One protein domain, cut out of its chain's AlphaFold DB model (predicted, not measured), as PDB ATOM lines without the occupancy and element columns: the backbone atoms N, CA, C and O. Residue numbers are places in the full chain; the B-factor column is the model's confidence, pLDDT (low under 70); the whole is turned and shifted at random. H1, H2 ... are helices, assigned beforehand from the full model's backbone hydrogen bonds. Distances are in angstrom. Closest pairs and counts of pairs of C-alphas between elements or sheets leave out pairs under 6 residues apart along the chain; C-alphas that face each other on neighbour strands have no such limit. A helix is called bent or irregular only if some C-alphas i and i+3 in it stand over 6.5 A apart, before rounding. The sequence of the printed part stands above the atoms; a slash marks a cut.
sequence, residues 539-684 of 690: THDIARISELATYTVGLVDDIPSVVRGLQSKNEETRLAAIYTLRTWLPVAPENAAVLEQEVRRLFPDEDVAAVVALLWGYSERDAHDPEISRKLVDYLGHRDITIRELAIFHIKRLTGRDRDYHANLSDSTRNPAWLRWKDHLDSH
ATOM      1  N   THR A 539      18.123 -33.931  57.885       93.94
ATOM      2  CA  THR A 539      18.409 -32.508  58.156       93.94
ATOM      3  C   THR A 539      19.743 -32.268  58.880       93.94
ATOM      4  O   THR A 539      19.968 -31.180  59.411       93.94
ATOM      5  N   HIS A 540      20.630 -33.264  58.926       96.75
ATOM      6  CA  HIS A 540      21.871 -33.232  59.706       96.75
ATOM      7  C   HIS A 540      22.905 -32.205  59.195       96.75
ATOM      8  O   HIS A 540      23.002 -31.905  58.004       96.75
ATOM      9  N   ASP A 541      23.729 -31.683  60.111       94.62
ATOM     10  CA  ASP A 541      24.719 -30.631  59.833       94.62
ATOM     11  C   ASP A 541      25.826 -31.050  58.856       94.62
ATOM     12  O   ASP A 541      26.352 -30.210  58.127       94.62
ATOM     13  N   ILE A 542      26.187 -32.335  58.830       95.06
ATOM     14  CA  ILE A 542      27.175 -32.874  57.887       95.06
ATOM     15  C   ILE A 542      26.454 -33.332  56.623       95.06
ATOM     16  O   ILE A 542      25.765 -34.356  56.641       95.06
ATOM     17  N   ALA A 543      26.689 -32.608  55.525       95.62
ATOM     18  CA  ALA A 543      26.069 -32.827  54.221       95.62
ATOM     19  C   ALA A 543      26.071 -34.295  53.767       95.62
ATOM     20  O   ALA A 543      25.012 -34.813  53.436       95.62
ATOM     21  N   ARG A 544      27.209 -35.004  53.832       95.69
ATOM     22  CA  ARG A 544      27.284 -36.408  53.383       95.69
ATOM     23  C   ARG A 544      26.455 -37.379  54.236       95.69
ATOM     24  O   ARG A 544      25.932 -38.338  53.691       95.69
ATOM     25  N   ILE A 545      26.277 -37.134  55.538       97.12
ATOM     26  CA  ILE A 545      25.373 -37.951  56.379       97.12
ATOM     27  C   ILE A 545      23.914 -37.654  56.017       97.12
ATOM     28  O   ILE A 545      23.118 -38.569  55.855       97.12
ATOM     29  N   SER A 546      23.590 -36.376  55.817       98.06
ATOM     30  CA  SER A 546      22.269 -35.896  55.398       98.06
ATOM     31  C   SER A 546      21.863 -36.417  54.005       98.06
ATOM     32  O   SER A 546      20.722 -36.826  53.786       98.06
ATOM     33  N   GLU A 547      22.817 -36.493  53.078       98.38
ATOM     34  CA  GLU A 547      22.687 -37.104  51.751       98.38
ATOM     35  C   GLU A 547      22.460 -38.626  51.835       98.38
ATOM     36  O   GLU A 547      21.473 -39.129  51.304       98.38
ATOM     37  N   LEU A 548      23.323 -39.357  52.554       98.19
ATOM     38  CA  LEU A 548      23.213 -40.813  52.722       98.19
ATOM     39  C   LEU A 548      21.923 -41.226  53.449       98.19
ATOM     40  O   LEU A 548      21.263 -42.187  53.048       98.19
ATOM     41  N   ALA A 549      21.502 -40.463  54.462       98.25
ATOM     42  CA  ALA A 549      20.207 -40.634  55.114       98.25
ATOM     43  C   ALA A 549      19.042 -40.429  54.133       98.25
ATOM     44  O   ALA A 549      18.085 -41.197  54.169       98.25
ATOM     45  N   THR A 550      19.145 -39.458  53.217       98.62
ATOM     46  CA  THR A 550      18.122 -39.187  52.188       98.62
ATOM     47  C   THR A 550      17.995 -40.333  51.185       98.62
ATOM     48  O   THR A 550      16.878 -40.762  50.898       98.62
ATOM     49  N   TYR A 551      19.111 -40.901  50.713       98.12
ATOM     50  CA  TYR A 551      19.065 -42.127  49.905       98.12
ATOM     51  C   TYR A 551      18.541 -43.330  50.705       98.12
ATOM     52  O   TYR A 551      17.833 -44.166  50.150       98.12
ATOM     53  N   THR A 552      18.820 -43.403  52.011       98.38
ATOM     54  CA  THR A 552      18.320 -44.480  52.881       98.38
ATOM     55  C   THR A 552      16.801 -44.418  53.049       98.38
ATOM     56  O   THR A 552      16.140 -45.423  52.790       98.38
ATOM     57  N   VAL A 553      16.220 -43.257  53.395       98.00
ATOM     58  CA  VAL A 553      14.748 -43.102  53.449       98.00
ATOM     59  C   VAL A 553      14.106 -43.303  52.072       98.00
ATOM     60  O   VAL A 553      13.025 -43.874  51.978       98.00
ATOM     61  N   GLY A 554      14.806 -42.942  50.992       97.00
ATOM     62  CA  GLY A 554      14.395 -43.214  49.613       97.00
ATOM     63  C   GLY A 554      14.385 -44.690  49.206       97.00
ATOM     64  O   GLY A 554      13.577 -45.093  48.375       97.00
ATOM     65  N   LEU A 555      15.266 -45.511  49.781       97.00
ATOM     66  CA  LEU A 555      15.363 -46.946  49.488       97.00
ATOM     67  C   LEU A 555      14.237 -47.753  50.161       97.00
ATOM     68  O   LEU A 555      13.750 -48.737  49.597       97.00
ATOM     69  N   VAL A 556      13.801 -47.297  51.340       96.06
ATOM     70  CA  VAL A 556      12.668 -47.855  52.105       96.06
ATOM     71  C   VAL A 556      11.322 -47.177  51.792       96.06
ATOM     72  O   VAL A 556      10.324 -47.490  52.431       96.06
ATOM     73  N   ASP A 557      11.296 -46.272  50.805       95.12
ATOM     74  CA  ASP A 557      10.141 -45.475  50.360       95.12
ATOM     75  C   ASP A 557       9.456 -44.617  51.468       95.12
ATOM     76  O   ASP A 557       8.251 -44.369  51.419       95.12
ATOM     77  N   ASP A 558      10.210 -44.086  52.444       96.25
ATOM     78  CA  ASP A 558       9.731 -43.064  53.404       96.25
ATOM     79  C   ASP A 558       9.703 -41.666  52.750       96.25
ATOM     80  O   ASP A 558      10.539 -40.783  52.979       96.25
ATOM     81  N   ILE A 559       8.713 -41.485  51.875       96.25
ATOM     82  CA  ILE A 559       8.530 -40.286  51.048       96.25
ATOM     83  C   ILE A 559       8.374 -38.986  51.857       96.25
ATOM     84  O   ILE A 559       9.004 -38.003  51.459       96.25
ATOM     85  N   PRO A 560       7.636 -38.917  52.987       97.06
ATOM     86  CA  PRO A 560       7.583 -37.705  53.813       97.06
ATOM     87  C   PRO A 560       8.969 -37.212  54.258       97.06
ATOM     88  O   PRO A 560       9.219 -36.001  54.287       97.06
ATOM     89  N   SER A 561       9.896 -38.126  54.558       97.69
ATOM     90  CA  SER A 561      11.285 -37.775  54.872       97.69
ATOM     91  C   SER A 561      12.078 -37.361  53.631       97.69
ATOM     92  O   SER A 561      12.812 -36.377  53.698       97.69
ATOM     93  N   VAL A 562      11.896 -38.010  52.474       98.19
ATOM     94  CA  VAL A 562      12.544 -37.562  51.220       98.19
ATOM     95  C   VAL A 562      12.081 -36.147  50.828       98.19
ATOM     96  O   VAL A 562      12.910 -35.303  50.488       98.19
ATOM     97  N   VAL A 563      10.782 -35.836  50.932       98.06
ATOM     98  CA  VAL A 563      10.242 -34.491  50.636       98.06
ATOM     99  C   VAL A 563      10.765 -33.449  51.635       98.06
ATOM    100  O   VAL A 563      11.037 -32.320  51.233       98.06
ATOM    101  N   ARG A 564      11.023 -33.811  52.902       97.38
ATOM    102  CA  ARG A 564      11.747 -32.937  53.851       97.38
ATOM    103  C   ARG A 564      13.178 -32.632  53.385       97.38
ATOM    104  O   ARG A 564      13.641 -31.505  53.554       97.38
ATOM    105  N   GLY A 565      13.856 -33.594  52.754       97.44
ATOM    106  CA  GLY A 565      15.204 -33.428  52.191       97.44
ATOM    107  C   GLY A 565      15.310 -32.321  51.134       97.44
ATOM    108  O   GLY A 565      16.345 -31.659  51.046       97.44
ATOM    109  N   LEU A 566      14.222 -32.032  50.407       97.56
ATOM    110  CA  LEU A 566      14.143 -30.909  49.460       97.56
ATOM    111  C   LEU A 566      14.390 -29.538  50.114       97.56
ATOM    112  O   LEU A 566      14.949 -28.651  49.474       97.56
ATOM    113  N   GLN A 567      14.009 -29.371  51.384       95.38
ATOM    114  CA  GLN A 567      14.201 -28.133  52.149       95.38
ATOM    115  C   GLN A 567      15.524 -28.111  52.936       95.38
ATOM    116  O   GLN A 567      15.766 -27.193  53.723       95.38
ATOM    117  N   SER A 568      16.406 -29.100  52.742       95.81
ATOM    118  CA  SER A 568      17.701 -29.138  53.425       95.81
ATOM    119  C   SER A 568      18.595 -27.963  53.020       95.81
ATOM    120  O   SER A 568      18.650 -27.549  51.858       95.81
ATOM    121  N   LYS A 569      19.366 -27.449  53.983       94.25
ATOM    122  CA  LYS A 569      20.411 -26.441  53.743       94.25
ATOM    123  C   LYS A 569      21.561 -26.983  52.881       94.25
ATOM    124  O   LYS A 569      22.161 -26.222  52.123       94.25
ATOM    125  N   ASN A 570      21.823 -28.288  52.961       96.00
ATOM    126  CA  ASN A 570      22.884 -28.979  52.230       96.00
ATOM    127  C   ASN A 570      22.436 -29.206  50.775       96.00
ATOM    128  O   ASN A 570      21.315 -29.658  50.534       96.00
ATOM    129  N   GLU A 571      23.289 -28.897  49.802       96.06
ATOM    130  CA  GLU A 571      22.948 -28.967  48.371       96.06
ATOM    131  C   GLU A 571      22.870 -30.414  47.882       96.06
ATOM    132  O   GLU A 571      21.923 -30.808  47.208       96.06
ATOM    133  N   GLU A 572      23.808 -31.227  48.350       96.06
ATOM    134  CA  GLU A 572      23.912 -32.668  48.154       96.06
ATOM    135  C   GLU A 572      22.617 -33.376  48.571       96.06
ATOM    136  O   GLU A 572      22.109 -34.240  47.863       96.06
ATOM    137  N   THR A 573      22.029 -32.952  49.693       98.25
ATOM    138  CA  THR A 573      20.766 -33.493  50.217       98.25
ATOM    139  C   THR A 573      19.560 -33.082  49.378       98.25
ATOM    140  O   THR A 573      18.719 -33.931  49.079       98.25
ATOM    141  N   ARG A 574      19.483 -31.814  48.939       97.94
ATOM    142  CA  ARG A 574      18.420 -31.377  48.017       97.94
ATOM    143  C   ARG A 574      18.493 -32.156  46.709       97.94
ATOM    144  O   ARG A 574      17.475 -32.657  46.245       97.94
ATOM    145  N   LEU A 575      19.692 -32.319  46.149       97.62
ATOM    146  CA  LEU A 575      19.914 -33.097  44.930       97.62
ATOM    147  C   LEU A 575      19.550 -34.578  45.127       97.62
ATOM    148  O   LEU A 575      18.815 -35.118  44.303       97.62
ATOM    149  N   ALA A 576      19.965 -35.216  46.226       98.06
ATOM    150  CA  ALA A 576      19.582 -36.592  46.562       98.06
ATOM    151  C   ALA A 576      18.055 -36.769  46.653       98.06
ATOM    152  O   ALA A 576      17.509 -37.720  46.090       98.06
ATOM    153  N   ALA A 577      17.349 -35.827  47.289       98.44
ATOM    154  CA  ALA A 577      15.889 -35.818  47.352       98.44
ATOM    155  C   ALA A 577      15.247 -35.618  45.965       98.44
ATOM    156  O   ALA A 577      14.298 -36.325  45.624       98.44
ATOM    157  N   ILE A 578      15.792 -34.723  45.131       98.00
ATOM    158  CA  ILE A 578      15.344 -34.514  43.744       98.00
ATOM    159  C   ILE A 578      15.524 -35.790  42.911       98.00
ATOM    160  O   ILE A 578      14.592 -36.180  42.213       98.00
ATOM    161  N   TYR A 579      16.675 -36.468  42.973       95.81
ATOM    162  CA  TYR A 579      16.872 -37.734  42.255       95.81
ATOM    163  C   TYR A 579      15.903 -38.812  42.754       95.81
ATOM    164  O   TYR A 579      15.202 -39.412  41.943       95.81
ATOM    165  N   THR A 580      15.813 -38.999  44.073       96.88
ATOM    166  CA  THR A 580      14.986 -40.033  44.720       96.88
ATOM    167  C   THR A 580      13.500 -39.873  44.403       96.88
ATOM    168  O   THR A 580      12.865 -40.816  43.934       96.88
ATOM    169  N   LEU A 581      12.928 -38.678  44.594       97.31
ATOM    170  CA  LEU A 581      11.513 -38.441  44.285       97.31
ATOM    171  C   LEU A 581      11.230 -38.634  42.799       97.31
ATOM    172  O   LEU A 581      10.167 -39.130  42.443       97.31
ATOM    173  N   ARG A 582      12.173 -38.274  41.923       94.75
ATOM    174  CA  ARG A 582      11.995 -38.410  40.475       94.75
ATOM    175  C   ARG A 582      12.110 -39.850  39.994       94.75
ATOM    176  O   ARG A 582      11.392 -40.203  39.071       94.75
ATOM    177  N   THR A 583      12.935 -40.695  40.602       92.31
ATOM    178  CA  THR A 583      12.976 -42.127  40.259       92.31
ATOM    179  C   THR A 583      11.833 -42.923  40.890       92.31
ATOM    180  O   THR A 583      11.381 -43.892  40.284       92.31
ATOM    181  N   TRP A 584      11.308 -42.493  42.043       93.75
ATOM    182  CA  TRP A 584      10.128 -43.084  42.693       93.75
ATOM    183  C   TRP A 584       8.790 -42.679  42.042       93.75
ATOM    184  O   TRP A 584       7.893 -43.510  41.899       93.75
ATOM    185  N   LEU A 585       8.631 -41.425  41.602       92.38
ATOM    186  CA  LEU A 585       7.373 -40.890  41.056       92.38
ATOM    187  C   LEU A 585       6.734 -41.732  39.923       92.38
ATOM    188  O   LEU A 585       5.519 -41.910  39.961       92.38
ATOM    189  N   PRO A 586       7.474 -42.299  38.946       89.50
ATOM    190  CA  PRO A 586       6.889 -43.154  37.912       89.50
ATOM    191  C   PRO A 586       6.824 -44.650  38.280       89.50
ATOM    192  O   PRO A 586       6.519 -45.467  37.411       89.50
ATOM    193  N   VAL A 587       7.127 -45.050  39.523       87.75
ATOM    194  CA  VAL A 587       7.066 -46.468  39.934       87.75
ATOM    195  C   VAL A 587       5.624 -46.984  39.974       87.75
ATOM    196  O   VAL A 587       5.390 -48.110  39.537       87.75
ATOM    197  N   ALA A 588       4.679 -46.161  40.442       88.19
ATOM    198  CA  ALA A 588       3.247 -46.454  40.484       88.19
ATOM    199  C   ALA A 588       2.420 -45.167  40.244       88.19
ATOM    200  O   ALA A 588       2.840 -44.093  40.679       88.19
ATOM    201  N   PRO A 589       1.267 -45.217  39.548       86.69
ATOM    202  CA  PRO A 589       0.508 -44.015  39.172       86.69
ATOM    203  C   PRO A 589      -0.050 -43.221  40.368       86.69
ATOM    204  O   PRO A 589      -0.186 -42.000  40.286       86.69
ATOM    205  N   GLU A 590      -0.335 -43.882  41.489       91.62
ATOM    206  CA  GLU A 590      -0.768 -43.270  42.749       91.62
ATOM    207  C   GLU A 590       0.294 -42.358  43.389       91.62
ATOM    208  O   GLU A 590      -0.063 -41.408  44.094       91.62
ATOM    209  N   ASN A 591       1.582 -42.566  43.081       93.38
ATOM    210  CA  ASN A 591       2.694 -41.773  43.619       93.38
ATOM    211  C   ASN A 591       2.556 -40.281  43.281       93.38
ATOM    212  O   ASN A 591       3.005 -39.434  44.048       93.38
ATOM    213  N   ALA A 592       1.879 -39.935  42.181       91.81
ATOM    214  CA  ALA A 592       1.582 -38.551  41.818       91.81
ATOM    215  C   ALA A 592       0.688 -37.836  42.851       91.81
ATOM    216  O   ALA A 592       0.959 -36.690  43.211       91.81
ATOM    217  N   ALA A 593      -0.351 -38.514  43.350       94.06
ATOM    218  CA  ALA A 593      -1.271 -37.957  44.342       94.06
ATOM    219  C   ALA A 593      -0.635 -37.910  45.740       94.06
ATOM    220  O   ALA A 593      -0.809 -36.931  46.466       94.06
ATOM    221  N   VAL A 594       0.154 -38.935  46.088       96.00
ATOM    222  CA  VAL A 594       0.961 -38.956  47.319       96.00
ATOM    223  C   VAL A 594       1.975 -37.807  47.309       96.00
ATOM    224  O   VAL A 594       2.054 -37.056  48.278       96.00
ATOM    225  N   LEU A 595       2.692 -37.600  46.197       95.75
ATOM    226  CA  LEU A 595       3.665 -36.514  46.064       95.75
ATOM    227  C   LEU A 595       3.023 -35.139  46.255       95.75
ATOM    228  O   LEU A 595       3.552 -34.324  47.008       95.75
ATOM    229  N   GLU A 596       1.890 -34.870  45.600       96.12
ATOM    230  CA  GLU A 596       1.196 -33.589  45.760       96.12
ATOM    231  C   GLU A 596       0.746 -33.373  47.215       96.12
ATOM    232  O   GLU A 596       0.874 -32.264  47.743       96.12
ATOM    233  N   GLN A 597       0.283 -34.429  47.893       97.31
ATOM    234  CA  GLN A 597      -0.105 -34.356  49.299       97.31
ATOM    235  C   GLN A 597       1.087 -34.051  50.219       97.31
ATOM    236  O   GLN A 597       0.962 -33.182  51.083       97.31
ATOM    237  N   GLU A 598       2.227 -34.729  50.055       97.50
ATOM    238  CA  GLU A 598       3.414 -34.494  50.892       97.50
ATOM    239  C   GLU A 598       4.060 -33.129  50.610       97.50
ATOM    240  O   GLU A 598       4.429 -32.417  51.545       97.50
ATOM    241  N   VAL A 599       4.119 -32.695  49.345       97.94
ATOM    242  CA  VAL A 599       4.597 -31.349  48.980       97.94
ATOM    243  C   VAL A 599       3.703 -30.271  49.609       97.94
ATOM    244  O   VAL A 599       4.222 -29.330  50.207       97.94
ATOM    245  N   ARG A 600       2.370 -30.426  49.587       97.69
ATOM    246  CA  ARG A 600       1.434 -29.467  50.212       97.69
ATOM    247  C   ARG A 600       1.538 -29.397  51.746       97.69
ATOM    248  O   ARG A 600       1.078 -28.429  52.342       97.69
ATOM    249  N   ARG A 601       2.161 -30.377  52.415       96.62
ATOM    250  CA  ARG A 601       2.446 -30.301  53.866       96.62
ATOM    251  C   ARG A 601       3.662 -29.430  54.205       96.62
ATOM    252  O   ARG A 601       3.806 -29.045  55.361       96.62
ATOM    253  N   LEU A 602       4.535 -29.153  53.231       95.12
ATOM    254  CA  LEU A 602       5.823 -28.474  53.433       95.12
ATOM    255  C   LEU A 602       5.960 -27.155  52.655       95.12
ATOM    256  O   LEU A 602       6.734 -26.292  53.069       95.12
ATOM    257  N   PHE A 603       5.218 -26.976  51.560       96.69
ATOM    258  CA  PHE A 603       5.291 -25.805  50.682       96.69
ATOM    259  C   PHE A 603       3.966 -25.017  50.661       96.69
ATOM    260  O   PHE A 603       2.902 -25.630  50.750       96.69
ATOM    261  N   PRO A 604       3.996 -23.674  50.512       96.56
ATOM    262  CA  PRO A 604       2.791 -22.861  50.319       96.56
ATOM    263  C   PRO A 604       1.968 -23.324  49.109       96.56
ATOM    264  O   PRO A 604       2.553 -23.680  48.089       96.56
ATOM    265  N   ASP A 605       0.632 -23.254  49.169       96.62
ATOM    266  CA  ASP A 605      -0.260 -23.729  48.088       96.62
ATOM    267  C   ASP A 605       0.075 -23.132  46.701       96.62
ATOM    268  O   ASP A 605      -0.049 -23.807  45.680       96.62
ATOM    269  N   GLU A 606       0.549 -21.880  46.662       96.50
ATOM    270  CA  GLU A 606       1.006 -21.189  45.444       96.50
ATOM    271  C   GLU A 606       2.292 -21.783  44.828       96.50
ATOM    272  O   GLU A 606       2.493 -21.694  43.616       96.50
ATOM    273  N   ASP A 607       3.119 -22.451  45.637       97.25
ATOM    274  CA  ASP A 607       4.392 -23.070  45.249       97.25
ATOM    275  C   ASP A 607       4.250 -24.571  44.907       97.25
ATOM    276  O   ASP A 607       5.036 -25.099  44.115       97.25
ATOM    277  N   VAL A 608       3.235 -25.269  45.441       97.31
ATOM    278  CA  VAL A 608       3.028 -26.727  45.255       97.31
ATOM    279  C   VAL A 608       3.007 -27.125  43.779       97.31
ATOM    280  O   VAL A 608       3.718 -28.043  43.367       97.31
ATOM    281  N   ALA A 609       2.234 -26.408  42.959       95.50
ATOM    282  CA  ALA A 609       2.114 -26.694  41.530       95.50
ATOM    283  C   ALA A 609       3.433 -26.478  40.764       95.50
ATOM    284  O   ALA A 609       3.669 -27.137  39.751       95.50
ATOM    285  N   ALA A 610       4.309 -25.585  41.244       96.19
ATOM    286  CA  ALA A 610       5.647 -25.410  40.690       96.19
ATOM    287  C   ALA A 610       6.548 -26.599  41.053       96.19
ATOM    288  O   ALA A 610       7.137 -27.200  40.157       96.19
ATOM    289  N   VAL A 611       6.607 -26.980  42.335       97.44
ATOM    290  CA  VAL A 611       7.442 -28.094  42.825       97.44
ATOM    291  C   VAL A 611       7.048 -29.425  42.175       97.44
ATOM    292  O   VAL A 611       7.920 -30.142  41.684       97.44
ATOM    293  N   VAL A 612       5.752 -29.746  42.091       95.62
ATOM    294  CA  VAL A 612       5.280 -31.002  41.476       95.62
ATOM    295  C   VAL A 612       5.580 -31.044  39.973       95.62
ATOM    296  O   VAL A 612       6.082 -32.056  39.481       95.62
ATOM    297  N   ALA A 613       5.356 -29.947  39.239       94.25
ATOM    298  CA  ALA A 613       5.708 -29.868  37.818       94.25
ATOM    299  C   ALA A 613       7.227 -29.974  37.590       94.25
ATOM    300  O   ALA A 613       7.670 -30.643  36.659       94.25
ATOM    301  N   LEU A 614       8.030 -29.371  38.469       96.38
ATOM    302  CA  LEU A 614       9.486 -29.469  38.445       96.38
ATOM    303  C   LEU A 614      10.001 -30.880  38.787       96.38
ATOM    304  O   LEU A 614      11.056 -31.266  38.290       96.38
ATOM    305  N   LEU A 615       9.286 -31.680  39.580       95.88
ATOM    306  CA  LEU A 615       9.658 -33.078  39.823       95.88
ATOM    307  C   LEU A 615       9.327 -33.967  38.610       95.88
ATOM    308  O   LEU A 615      10.209 -34.685  38.133       95.88
ATOM    309  N   TRP A 616       8.137 -33.836  38.012       92.50
ATOM    310  CA  TRP A 616       7.840 -34.430  36.694       92.50
ATOM    311  C   TRP A 616       8.871 -34.023  35.625       92.50
ATOM    312  O   TRP A 616       9.330 -34.851  34.834       92.50
ATOM    313  N   GLY A 617       9.325 -32.772  35.682       92.88
ATOM    314  CA  GLY A 617      10.450 -32.269  34.910       92.88
ATOM    315  C   GLY A 617      10.143 -32.094  33.425       92.88
ATOM    316  O   GLY A 617       8.993 -32.052  33.000       92.88
ATOM    317  N   TYR A 618      11.215 -31.960  32.644       92.50
ATOM    318  CA  TYR A 618      11.152 -31.449  31.275       92.50
ATOM    319  C   TYR A 618      11.969 -32.301  30.295       92.50
ATOM    320  O   TYR A 618      12.999 -32.889  30.660       92.50
ATOM    321  N   SER A 619      11.509 -32.351  29.050       91.12
ATOM    322  CA  SER A 619      12.196 -32.924  27.889       91.12
ATOM    323  C   SER A 619      13.019 -31.867  27.140       91.12
ATOM    324  O   SER A 619      12.849 -30.666  27.345       91.12
ATOM    325  N   GLU A 620      13.872 -32.304  26.210       90.81
ATOM    326  CA  GLU A 620      14.544 -31.395  25.268       90.81
ATOM    327  C   GLU A 620      13.534 -30.594  24.435       90.81
ATOM    328  O   GLU A 620      13.719 -29.399  24.230       90.81
ATOM    329  N   ARG A 621      12.410 -31.210  24.034       90.88
ATOM    330  CA  ARG A 621      11.329 -30.537  23.296       90.88
ATOM    331  C   ARG A 621      10.768 -29.340  24.066       90.88
ATOM    332  O   ARG A 621      10.520 -28.304  23.457       90.88
ATOM    333  N   ASP A 622      10.612 -29.464  25.382       92.31
ATOM    334  CA  ASP A 622      10.133 -28.375  26.242       92.31
ATOM    335  C   ASP A 622      11.171 -27.243  26.375       92.31
ATOM    336  O   ASP A 622      10.820 -26.098  26.641       92.31
ATOM    337  N   ALA A 623      12.455 -27.535  26.138       92.50
ATOM    338  CA  ALA A 623      13.537 -26.549  26.134       92.50
ATOM    339  C   ALA A 623      13.641 -25.746  24.820       92.50
ATOM    340  O   ALA A 623      14.308 -24.711  24.800       92.50
ATOM    341  N   HIS A 624      12.975 -26.183  23.742       94.44
ATOM    342  CA  HIS A 624      12.747 -25.363  22.542       94.44
ATOM    343  C   HIS A 624      11.490 -24.477  22.667       94.44
ATOM    344  O   HIS A 624      11.299 -23.575  21.852       94.44
ATOM    345  N   ASP A 625      10.626 -24.701  23.666       95.00
ATOM    346  CA  ASP A 625       9.428 -23.885  23.889       95.00
ATOM    347  C   ASP A 625       9.787 -22.554  24.592       95.00
ATOM    348  O   ASP A 625      10.356 -22.580  25.692       95.00
ATOM    349  N   PRO A 626       9.470 -21.377  24.008       96.00
ATOM    350  CA  PRO A 626       9.833 -20.083  24.590       96.00
ATOM    351  C   PRO A 626       9.072 -19.683  25.862       96.00
ATOM    352  O   PRO A 626       9.517 -18.781  26.574       96.00
ATOM    353  N   GLU A 627       7.914 -20.276  26.154       95.62
ATOM    354  CA  GLU A 627       7.160 -20.000  27.383       95.62
ATOM    355  C   GLU A 627       7.660 -20.872  28.534       95.62
ATOM    356  O   GLU A 627       7.931 -20.351  29.620       95.62
ATOM    357  N   ILE A 628       7.877 -22.167  28.285       94.81
ATOM    358  CA  ILE A 628       8.452 -23.089  29.276       94.81
ATOM    359  C   ILE A 628       9.891 -22.680  29.614       94.81
ATOM    360  O   ILE A 628      10.244 -22.596  30.791       94.81
ATOM    361  N   SER A 629      10.699 -22.342  28.606       96.50
ATOM    362  CA  SER A 629      12.078 -21.865  28.792       96.50
ATOM    363  C   SER A 629      12.150 -20.598  29.646       96.50
ATOM    364  O   SER A 629      12.959 -20.523  30.575       96.50
ATOM    365  N   ARG A 630      11.266 -19.623  29.391       97.06
ATOM    366  CA  ARG A 630      11.161 -18.401  30.204       97.06
ATOM    367  C   ARG A 630      10.740 -18.714  31.635       97.06
ATOM    368  O   ARG A 630      11.393 -18.244  32.561       97.06
ATOM    369  N   LYS A 631       9.727 -19.564  31.822       96.56
ATOM    370  CA  LYS A 631       9.244 -19.994  33.142       96.56
ATOM    371  C   LYS A 631      10.331 -20.704  33.962       96.56
ATOM    372  O   LYS A 631      10.490 -20.399  35.142       96.56
ATOM    373  N   LEU A 632      11.114 -21.588  33.339       96.62
ATOM    374  CA  LEU A 632      12.273 -22.239  33.964       96.62
ATOM    375  C   LEU A 632      13.334 -21.226  34.410       96.62
ATOM    376  O   LEU A 632      13.822 -21.308  35.537       96.62
ATOM    377  N   VAL A 633      13.669 -20.246  33.566       97.62
ATOM    378  CA  VAL A 633      14.627 -19.193  33.935       97.62
ATOM    379  C   VAL A 633      14.059 -18.261  35.006       97.62
ATOM    380  O   VAL A 633      14.800 -17.856  35.895       97.62
ATOM    381  N   ASP A 634      12.769 -17.931  34.999       97.56
ATOM    382  CA  ASP A 634      12.158 -17.094  36.039       97.56
ATOM    383  C   ASP A 634      12.123 -17.781  37.416       97.56
ATOM    384  O   ASP A 634      12.340 -17.108  38.428       97.56
ATOM    385  N   TYR A 635      11.995 -19.113  37.480       97.94
ATOM    386  CA  TYR A 635      12.136 -19.868  38.734       97.94
ATOM    387  C   TYR A 635      13.527 -19.736  39.390       97.94
ATOM    388  O   TYR A 635      13.633 -19.853  40.611       97.94
ATOM    389  N   LEU A 636      14.586 -19.389  38.648       97.69
ATOM    390  CA  LEU A 636      15.903 -19.073  39.230       97.69
ATOM    391  C   LEU A 636      15.894 -17.794  40.098       97.69
ATOM    392  O   LEU A 636      16.783 -17.597  40.937       97.69
ATOM    393  N   GLY A 637      14.891 -16.931  39.915       95.88
ATOM    394  CA  GLY A 637      14.626 -15.763  40.753       95.88
ATOM    395  C   GLY A 637      13.736 -16.044  41.965       95.88
ATOM    396  O   GLY A 637      13.471 -15.121  42.731       95.88
ATOM    397  N   HIS A 638      13.252 -17.277  42.147       97.12
ATOM    398  CA  HIS A 638      12.219 -17.567  43.138       97.12
ATOM    399  C   HIS A 638      12.697 -17.409  44.593       97.12
ATOM    400  O   HIS A 638      13.876 -17.610  44.893       97.12
ATOM    401  N   ARG A 639      11.776 -17.082  45.515       95.00
ATOM    402  CA  ARG A 639      12.073 -16.904  46.954       95.00
ATOM    403  C   ARG A 639      12.536 -18.203  47.622       95.00
ATOM    404  O   ARG A 639      13.449 -18.185  48.445       95.00
ATOM    405  N   ASP A 640      11.936 -19.323  47.230       96.62
ATOM    406  CA  ASP A 640      12.199 -20.643  47.797       96.62
ATOM    407  C   ASP A 640      13.431 -21.301  47.156       96.62
ATOM    408  O   ASP A 640      13.615 -21.244  45.938       96.62
ATOM    409  N   ILE A 641      14.278 -21.927  47.981       96.19
ATOM    410  CA  ILE A 641      15.526 -22.554  47.523       96.19
ATOM    411  C   ILE A 641      15.287 -23.833  46.716       96.19
ATOM    412  O   ILE A 641      16.020 -24.079  45.764       96.19
ATOM    413  N   THR A 642      14.247 -24.603  47.034       97.19
ATOM    414  CA  THR A 642      13.898 -25.850  46.338       97.19
ATOM    415  C   THR A 642      13.509 -25.574  44.896       97.19
ATOM    416  O   THR A 642      13.995 -26.241  43.984       97.19
ATOM    417  N   ILE A 643      12.668 -24.562  44.673       98.19
ATOM    418  CA  ILE A 643      12.243 -24.156  43.326       98.19
ATOM    419  C   ILE A 643      13.440 -23.642  42.510       98.19
ATOM    420  O   ILE A 643      13.571 -24.003  41.340       98.19
ATOM    421  N   ARG A 644      14.356 -22.876  43.125       97.94
ATOM    422  CA  ARG A 644      15.614 -22.458  42.476       97.94
ATOM    423  C   ARG A 644      16.509 -23.647  42.110       97.94
ATOM    424  O   ARG A 644      17.053 -23.670  41.008       97.94
ATOM    425  N   GLU A 645      16.639 -24.622  43.011       98.06
ATOM    426  CA  GLU A 645      17.462 -25.825  42.825       98.06
ATOM    427  C   GLU A 645      16.920 -26.714  41.703       98.06
ATOM    428  O   GLU A 645      17.627 -27.054  40.759       98.06
ATOM    429  N   LEU A 646      15.624 -27.025  41.755       97.88
ATOM    430  CA  LEU A 646      14.922 -27.782  40.724       97.88
ATOM    431  C   LEU A 646      15.001 -27.101  39.347       97.88
ATOM    432  O   LEU A 646      15.152 -27.778  38.327       97.88
ATOM    433  N   ALA A 647      14.914 -25.769  39.296       97.75
ATOM    434  CA  ALA A 647      15.014 -25.022  38.048       97.75
ATOM    435  C   ALA A 647      16.422 -25.090  37.438       97.75
ATOM    436  O   ALA A 647      16.550 -25.425  36.256       97.75
ATOM    437  N   ILE A 648      17.486 -24.846  38.221       97.31
ATOM    438  CA  ILE A 648      18.856 -24.971  37.699       97.31
ATOM    439  C   ILE A 648      19.196 -26.426  37.364       97.31
ATOM    440  O   ILE A 648      19.823 -26.664  36.336       97.31
ATOM    441  N   PHE A 649      18.713 -27.398  38.142       96.19
ATOM    442  CA  PHE A 649      18.852 -28.828  37.862       96.19
ATOM    443  C   PHE A 649      18.378 -29.181  36.442       96.19
ATOM    444  O   PHE A 649      19.124 -29.804  35.680       96.19
ATOM    445  N   HIS A 650      17.179 -28.737  36.043       95.50
ATOM    446  CA  HIS A 650      16.677 -28.994  34.687       95.50
ATOM    447  C   HIS A 650      17.402 -28.180  33.625       95.50
ATOM    448  O   HIS A 650      17.793 -28.755  32.615       95.50
ATOM    449  N   ILE A 651      17.649 -26.886  33.842       95.88
ATOM    450  CA  ILE A 651      18.393 -26.049  32.882       95.88
ATOM    451  C   ILE A 651      19.780 -26.646  32.593       95.88
ATOM    452  O   ILE A 651      20.191 -26.743  31.434       95.88
ATOM    453  N   LYS A 652      20.468 -27.128  33.628       94.88
ATOM    454  CA  LYS A 652      21.775 -27.783  33.554       94.88
ATOM    455  C   LYS A 652      21.715 -29.135  32.847       94.88
ATOM    456  O   LYS A 652      22.561 -29.397  31.997       94.88
ATOM    457  N   ARG A 653      20.698 -29.957  33.131       92.75
ATOM    458  CA  ARG A 653      20.443 -31.229  32.430       92.75
ATOM    459  C   ARG A 653      20.117 -31.028  30.942       92.75
ATOM    460  O   ARG A 653      20.572 -31.817  30.127       92.75
ATOM    461  N   LEU A 654      19.355 -29.989  30.595       92.81
ATOM    462  CA  LEU A 654      18.895 -29.710  29.227       92.81
ATOM    463  C   LEU A 654      19.952 -29.011  28.360       92.81
ATOM    464  O   LEU A 654      20.006 -29.241  27.159       92.81
ATOM    465  N   THR A 655      20.783 -28.141  28.943       93.50
ATOM    466  CA  THR A 655      21.749 -27.310  28.188       93.50
ATOM    467  C   THR A 655      23.216 -27.694  28.399       93.50
ATOM    468  O   THR A 655      24.098 -27.138  27.738       93.50
ATOM    469  N   GLY A 656      23.500 -28.587  29.354       92.56
ATOM    470  CA  GLY A 656      24.852 -28.921  29.808       92.56
ATOM    471  C   GLY A 656      25.570 -27.789  30.557       92.56
ATOM    472  O   GLY A 656      26.790 -27.845  30.698       92.56
ATOM    473  N   ARG A 657      24.859 -26.729  30.981       90.25
ATOM    474  CA  ARG A 657      25.448 -25.493  31.534       90.25
ATOM    475  C   ARG A 657      24.680 -24.971  32.747       90.25
ATOM    476  O   ARG A 657      23.458 -25.011  32.782       90.25
ATOM    477  N   ASP A 658      25.415 -24.385  33.682       87.56
ATOM    478  CA  ASP A 658      24.926 -23.731  34.911       87.56
ATOM    479  C   ASP A 658      25.106 -22.193  34.875       87.56
ATOM    480  O   ASP A 658      24.257 -21.459  35.379       87.56
ATOM    481  N   ARG A 659      26.165 -21.699  34.210       90.19
ATOM    482  CA  ARG A 659      26.602 -20.284  34.150       90.19
ATOM    483  C   ARG A 659      27.030 -19.715  35.504       90.19
ATOM    484  O   ARG A 659      26.725 -18.553  35.793       90.19
ATOM    485  N   ASP A 660      27.709 -20.516  36.324       90.00
ATOM    486  CA  ASP A 660      28.126 -20.141  37.687       90.00
ATOM    487  C   ASP A 660      26.924 -19.735  38.583       90.00
ATOM    488  O   ASP A 660      27.028 -18.858  39.445       90.00
ATOM    489  N   TYR A 661      25.745 -20.319  38.334       94.50
ATOM    490  CA  TYR A 661      24.556 -20.142  39.168       94.50
ATOM    491  C   TYR A 661      24.516 -21.210  40.264       94.50
ATOM    492  O   TYR A 661      24.580 -22.399  39.968       94.50
ATOM    493  N   HIS A 662      24.292 -20.785  41.510       93.69
ATOM    494  CA  HIS A 662      24.056 -21.675  42.649       93.69
ATOM    495  C   HIS A 662      22.826 -21.198  43.436       93.69
ATOM    496  O   HIS A 662      22.695 -20.006  43.743       93.69
ATOM    497  N   ALA A 663      21.908 -22.112  43.766       94.56
ATOM    498  CA  ALA A 663      20.614 -21.780  44.377       94.56
ATOM    499  C   ALA A 663      20.723 -21.295  45.838       94.56
ATOM    500  O   ALA A 663      19.834 -20.588  46.328       94.56
ATOM    501  N   ASN A 664      21.819 -21.651  46.513       93.25
ATOM    502  CA  ASN A 664      22.138 -21.314  47.902       93.25
ATOM    503  C   ASN A 664      22.704 -19.884  48.094       93.25
ATOM    504  O   ASN A 664      22.711 -19.375  49.216       93.25
ATOM    505  N   LEU A 665      23.150 -19.215  47.022       93.06
ATOM    506  CA  LEU A 665      23.795 -17.903  47.105       93.06
ATOM    507  C   LEU A 665      22.795 -16.767  47.347       93.06
ATOM    508  O   LEU A 665      21.679 -16.755  46.818       93.06
ATOM    509  N   SER A 666      23.254 -15.757  48.094       93.19
ATOM    510  CA  SER A 666      22.513 -14.515  48.349       93.19
ATOM    511  C   SER A 666      22.120 -13.793  47.054       93.19
ATOM    512  O   SER A 666      22.854 -13.838  46.064       93.19
ATOM    513  N   ASP A 667      20.985 -13.088  47.064       91.38
ATOM    514  CA  ASP A 667      20.409 -12.453  45.868       91.38
ATOM    515  C   ASP A 667      21.399 -11.532  45.138       91.38
ATOM    516  O   ASP A 667      21.508 -11.585  43.918       91.38
ATOM    517  N   SER A 668      22.201 -10.749  45.868       91.62
ATOM    518  CA  SER A 668      23.226  -9.866  45.286       91.62
ATOM    519  C   SER A 668      24.293 -10.614  44.477       91.62
ATOM    520  O   SER A 668      24.827 -10.073  43.512       91.62
ATOM    521  N   THR A 669      24.584 -11.862  44.852       92.69
ATOM    522  CA  THR A 669      25.593 -12.720  44.210       92.69
ATOM    523  C   THR A 669      24.966 -13.606  43.128       92.69
ATOM    524  O   THR A 669      25.595 -13.879  42.108       92.69
ATOM    525  N   ARG A 670      23.705 -14.015  43.321       95.06
ATOM    526  CA  ARG A 670      22.944 -14.891  42.421       95.06
ATOM    527  C   ARG A 670      22.330 -14.143  41.231       95.06
ATOM    528  O   ARG A 670      22.317 -14.668  40.118       95.06
ATOM    529  N   ASN A 671      21.867 -12.906  41.427       94.12
ATOM    530  CA  ASN A 671      21.193 -12.113  40.391       94.12
ATOM    531  C   ASN A 671      22.032 -11.906  39.111       94.12
ATOM    532  O   ASN A 671      21.461 -12.043  38.031       94.12
ATOM    533  N   PRO A 672      23.361 -11.665  39.155       96.06
ATOM    534  CA  PRO A 672      24.178 -11.607  37.942       96.06
ATOM    535  C   PRO A 672      24.177 -12.912  37.131       96.06
ATOM    536  O   PRO A 672      24.211 -12.858  35.905       96.06
ATOM    537  N   ALA A 673      24.116 -14.080  37.779       95.19
ATOM    538  CA  ALA A 673      24.021 -15.365  37.084       95.19
ATOM    539  C   ALA A 673      22.609 -15.610  36.522       95.19
ATOM    540  O   ALA A 673      22.465 -16.139  35.422       95.19
ATOM    541  N   TRP A 674      21.569 -15.160  37.231       96.38
ATOM    542  CA  TRP A 674      20.188 -15.184  36.741       96.38
ATOM    543  C   TRP A 674      19.983 -14.290  35.506       96.38
ATOM    544  O   TRP A 674      19.369 -14.717  34.529       96.38
ATOM    545  N   LEU A 675      20.558 -13.083  35.498       95.69
ATOM    546  CA  LEU A 675      20.524 -12.184  34.338       95.69
ATOM    547  C   LEU A 675      21.229 -12.803  33.119       95.69
ATOM    548  O   LEU A 675      20.634 -12.831  32.045       95.69
ATOM    549  N   ARG A 676      22.391 -13.459  33.301       96.06
ATOM    550  CA  ARG A 676      23.068 -14.234  32.234       96.06
ATOM    551  C   ARG A 676      22.218 -15.365  31.635       96.06
ATOM    552  O   ARG A 676      22.560 -15.859  30.555       96.06
ATOM    553  N   TRP A 677      21.160 -15.811  32.316       96.31
ATOM    554  CA  TRP A 677      20.167 -16.741  31.770       96.31
ATOM    555  C   TRP A 677      19.027 -16.035  31.026       96.31
ATOM    556  O   TRP A 677      18.543 -16.587  30.043       96.31
ATOM    557  N   LYS A 678      18.646 -14.812  31.403       95.88
ATOM    558  CA  LYS A 678      17.678 -14.003  30.637       95.88
ATOM    559  C   LYS A 678      18.275 -13.511  29.317       95.88
ATOM    560  O   LYS A 678      17.691 -13.762  28.266       95.88
ATOM    561  N   ASP A 679      19.510 -13.004  29.352       95.69
ATOM    562  CA  ASP A 679      20.290 -12.631  28.159       95.69
ATOM    563  C   ASP A 679      20.454 -13.808  27.170       95.69
ATOM    564  O   ASP A 679      20.569 -13.625  25.953       95.69
ATOM    565  N   HIS A 680      20.466 -15.051  27.682       94.56
ATOM    566  CA  HIS A 680      20.470 -16.255  26.845       94.56
ATOM    567  C   HIS A 680      19.173 -16.396  26.066       94.56
ATOM    568  O   HIS A 680      19.230 -16.509  24.845       94.56
ATOM    569  N   LEU A 681      18.028 -16.364  26.752       94.94
ATOM    570  CA  LEU A 681      16.726 -16.510  26.110       94.94
ATOM    571  C   LEU A 681      16.519 -15.418  25.057       94.94
ATOM    572  O   LEU A 681      16.163 -15.736  23.926       94.94
ATOM    573  N   ASP A 682      16.835 -14.162  25.368       93.62
ATOM    574  CA  ASP A 682      16.676 -13.050  24.422       93.62
ATOM    575  C   ASP A 682      17.556 -13.224  23.167       93.62
ATOM    576  O   ASP A 682      17.099 -13.012  22.042       93.62
ATOM    577  N   SER A 683      18.787 -13.728  23.320       92.44
ATOM    578  CA  SER A 683      19.662 -14.097  22.191       92.44
ATOM    579  C   SER A 683      19.306 -15.442  21.520       92.44
ATOM    580  O   SER A 683      19.920 -15.828  20.513       92.44
ATOM    581  N   HIS A 684      18.319 -16.170  22.053       91.62
ATOM    582  CA  HIS A 684      17.873 -17.487  21.589       91.62
ATOM    583  C   HIS A 684      16.371 -17.563  21.256       91.62
ATOM    584  O   HIS A 684      15.817 -18.650  21.145       91.62
TER     585      HIS A 684
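Overview. This is residues 539 to 684 of the 690 residues of an uncharacterized protein of Planctomycetes bacterium (UniProt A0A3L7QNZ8). The longest helix, H9, forms one end of the domain and lies side by side with H7, which folds back into H8 near the middle. At the other end H1, H2 and H3 make a small bundle, with the hairpin of H4 and H5 on its side and H5 reaching H8. The printed part has 146 residues with nine named helices, H1 to H9 in order, and no named strand: all helix. It is compact, with a radius of gyration of the C-alphas of 15.1 A and spans of 46 by 34 by 28 A.

Along the chain. H9, residues 667 to 683, is 23.7 A long and ends at C-alpha 683 (19.662, -14.097, 22.191). H8 is residues 641 to 655, 20.9 A; H7 626 to 635; H6 620 to 623; H5 605 to 616; H4 591 to 602; H3 571 to 584, 19.9 A; H2 559 to 565. H1, residues 543 to 555, begins at C-alpha 543 (26.069, -32.827, 54.221). H5 and H9 are only just irregular: C-alphas 606 and 609 are 6.8 A apart, 669 and 672 6.52 A.

Arrangement. H9 touches H7 with residues 674 to 681 alone, closest C-alphas Val 633 and Trp 677 at 6.4 A, a shallow tilt of 6 degrees, opposite ways. H7 and H8 form a hairpin, closest C-alphas Leu 632 and Ala 647 at 5.7 A. H8 touches H5, closest C-alphas Leu 614 and Leu 646 at 6.1 A. H3, the hub, touches H1, H2, H5 and H8; the C-alphas of Glu 547 and Thr 573, the closest of H1 and H3, are 4.4 A apart. H2 touches H4 at a steep tilt of 47 degrees, closest C-alphas Pro 560 and Glu 598 at 6.0 A. H6 and H7 only just touch, only at the corner, with 3 pairs of C-alphas within 8 A. H1, H2, H3, H7 and H8 have every O i to N i+4 pair within hydrogen-bond range, H4 has 7 of 8, H5 6 of 8 and H9 10 of 13; H6 is too short for such a pair.

Size, cuts and confidence. The C-alphas farthest apart, Val 556 and Ser 683, are 45.6 A apart. The printed part has no cut; the H8 to H9 link, 11 residues, is long. Mean pLDDT of the printed part is 95.3, and no printed residue is under 70.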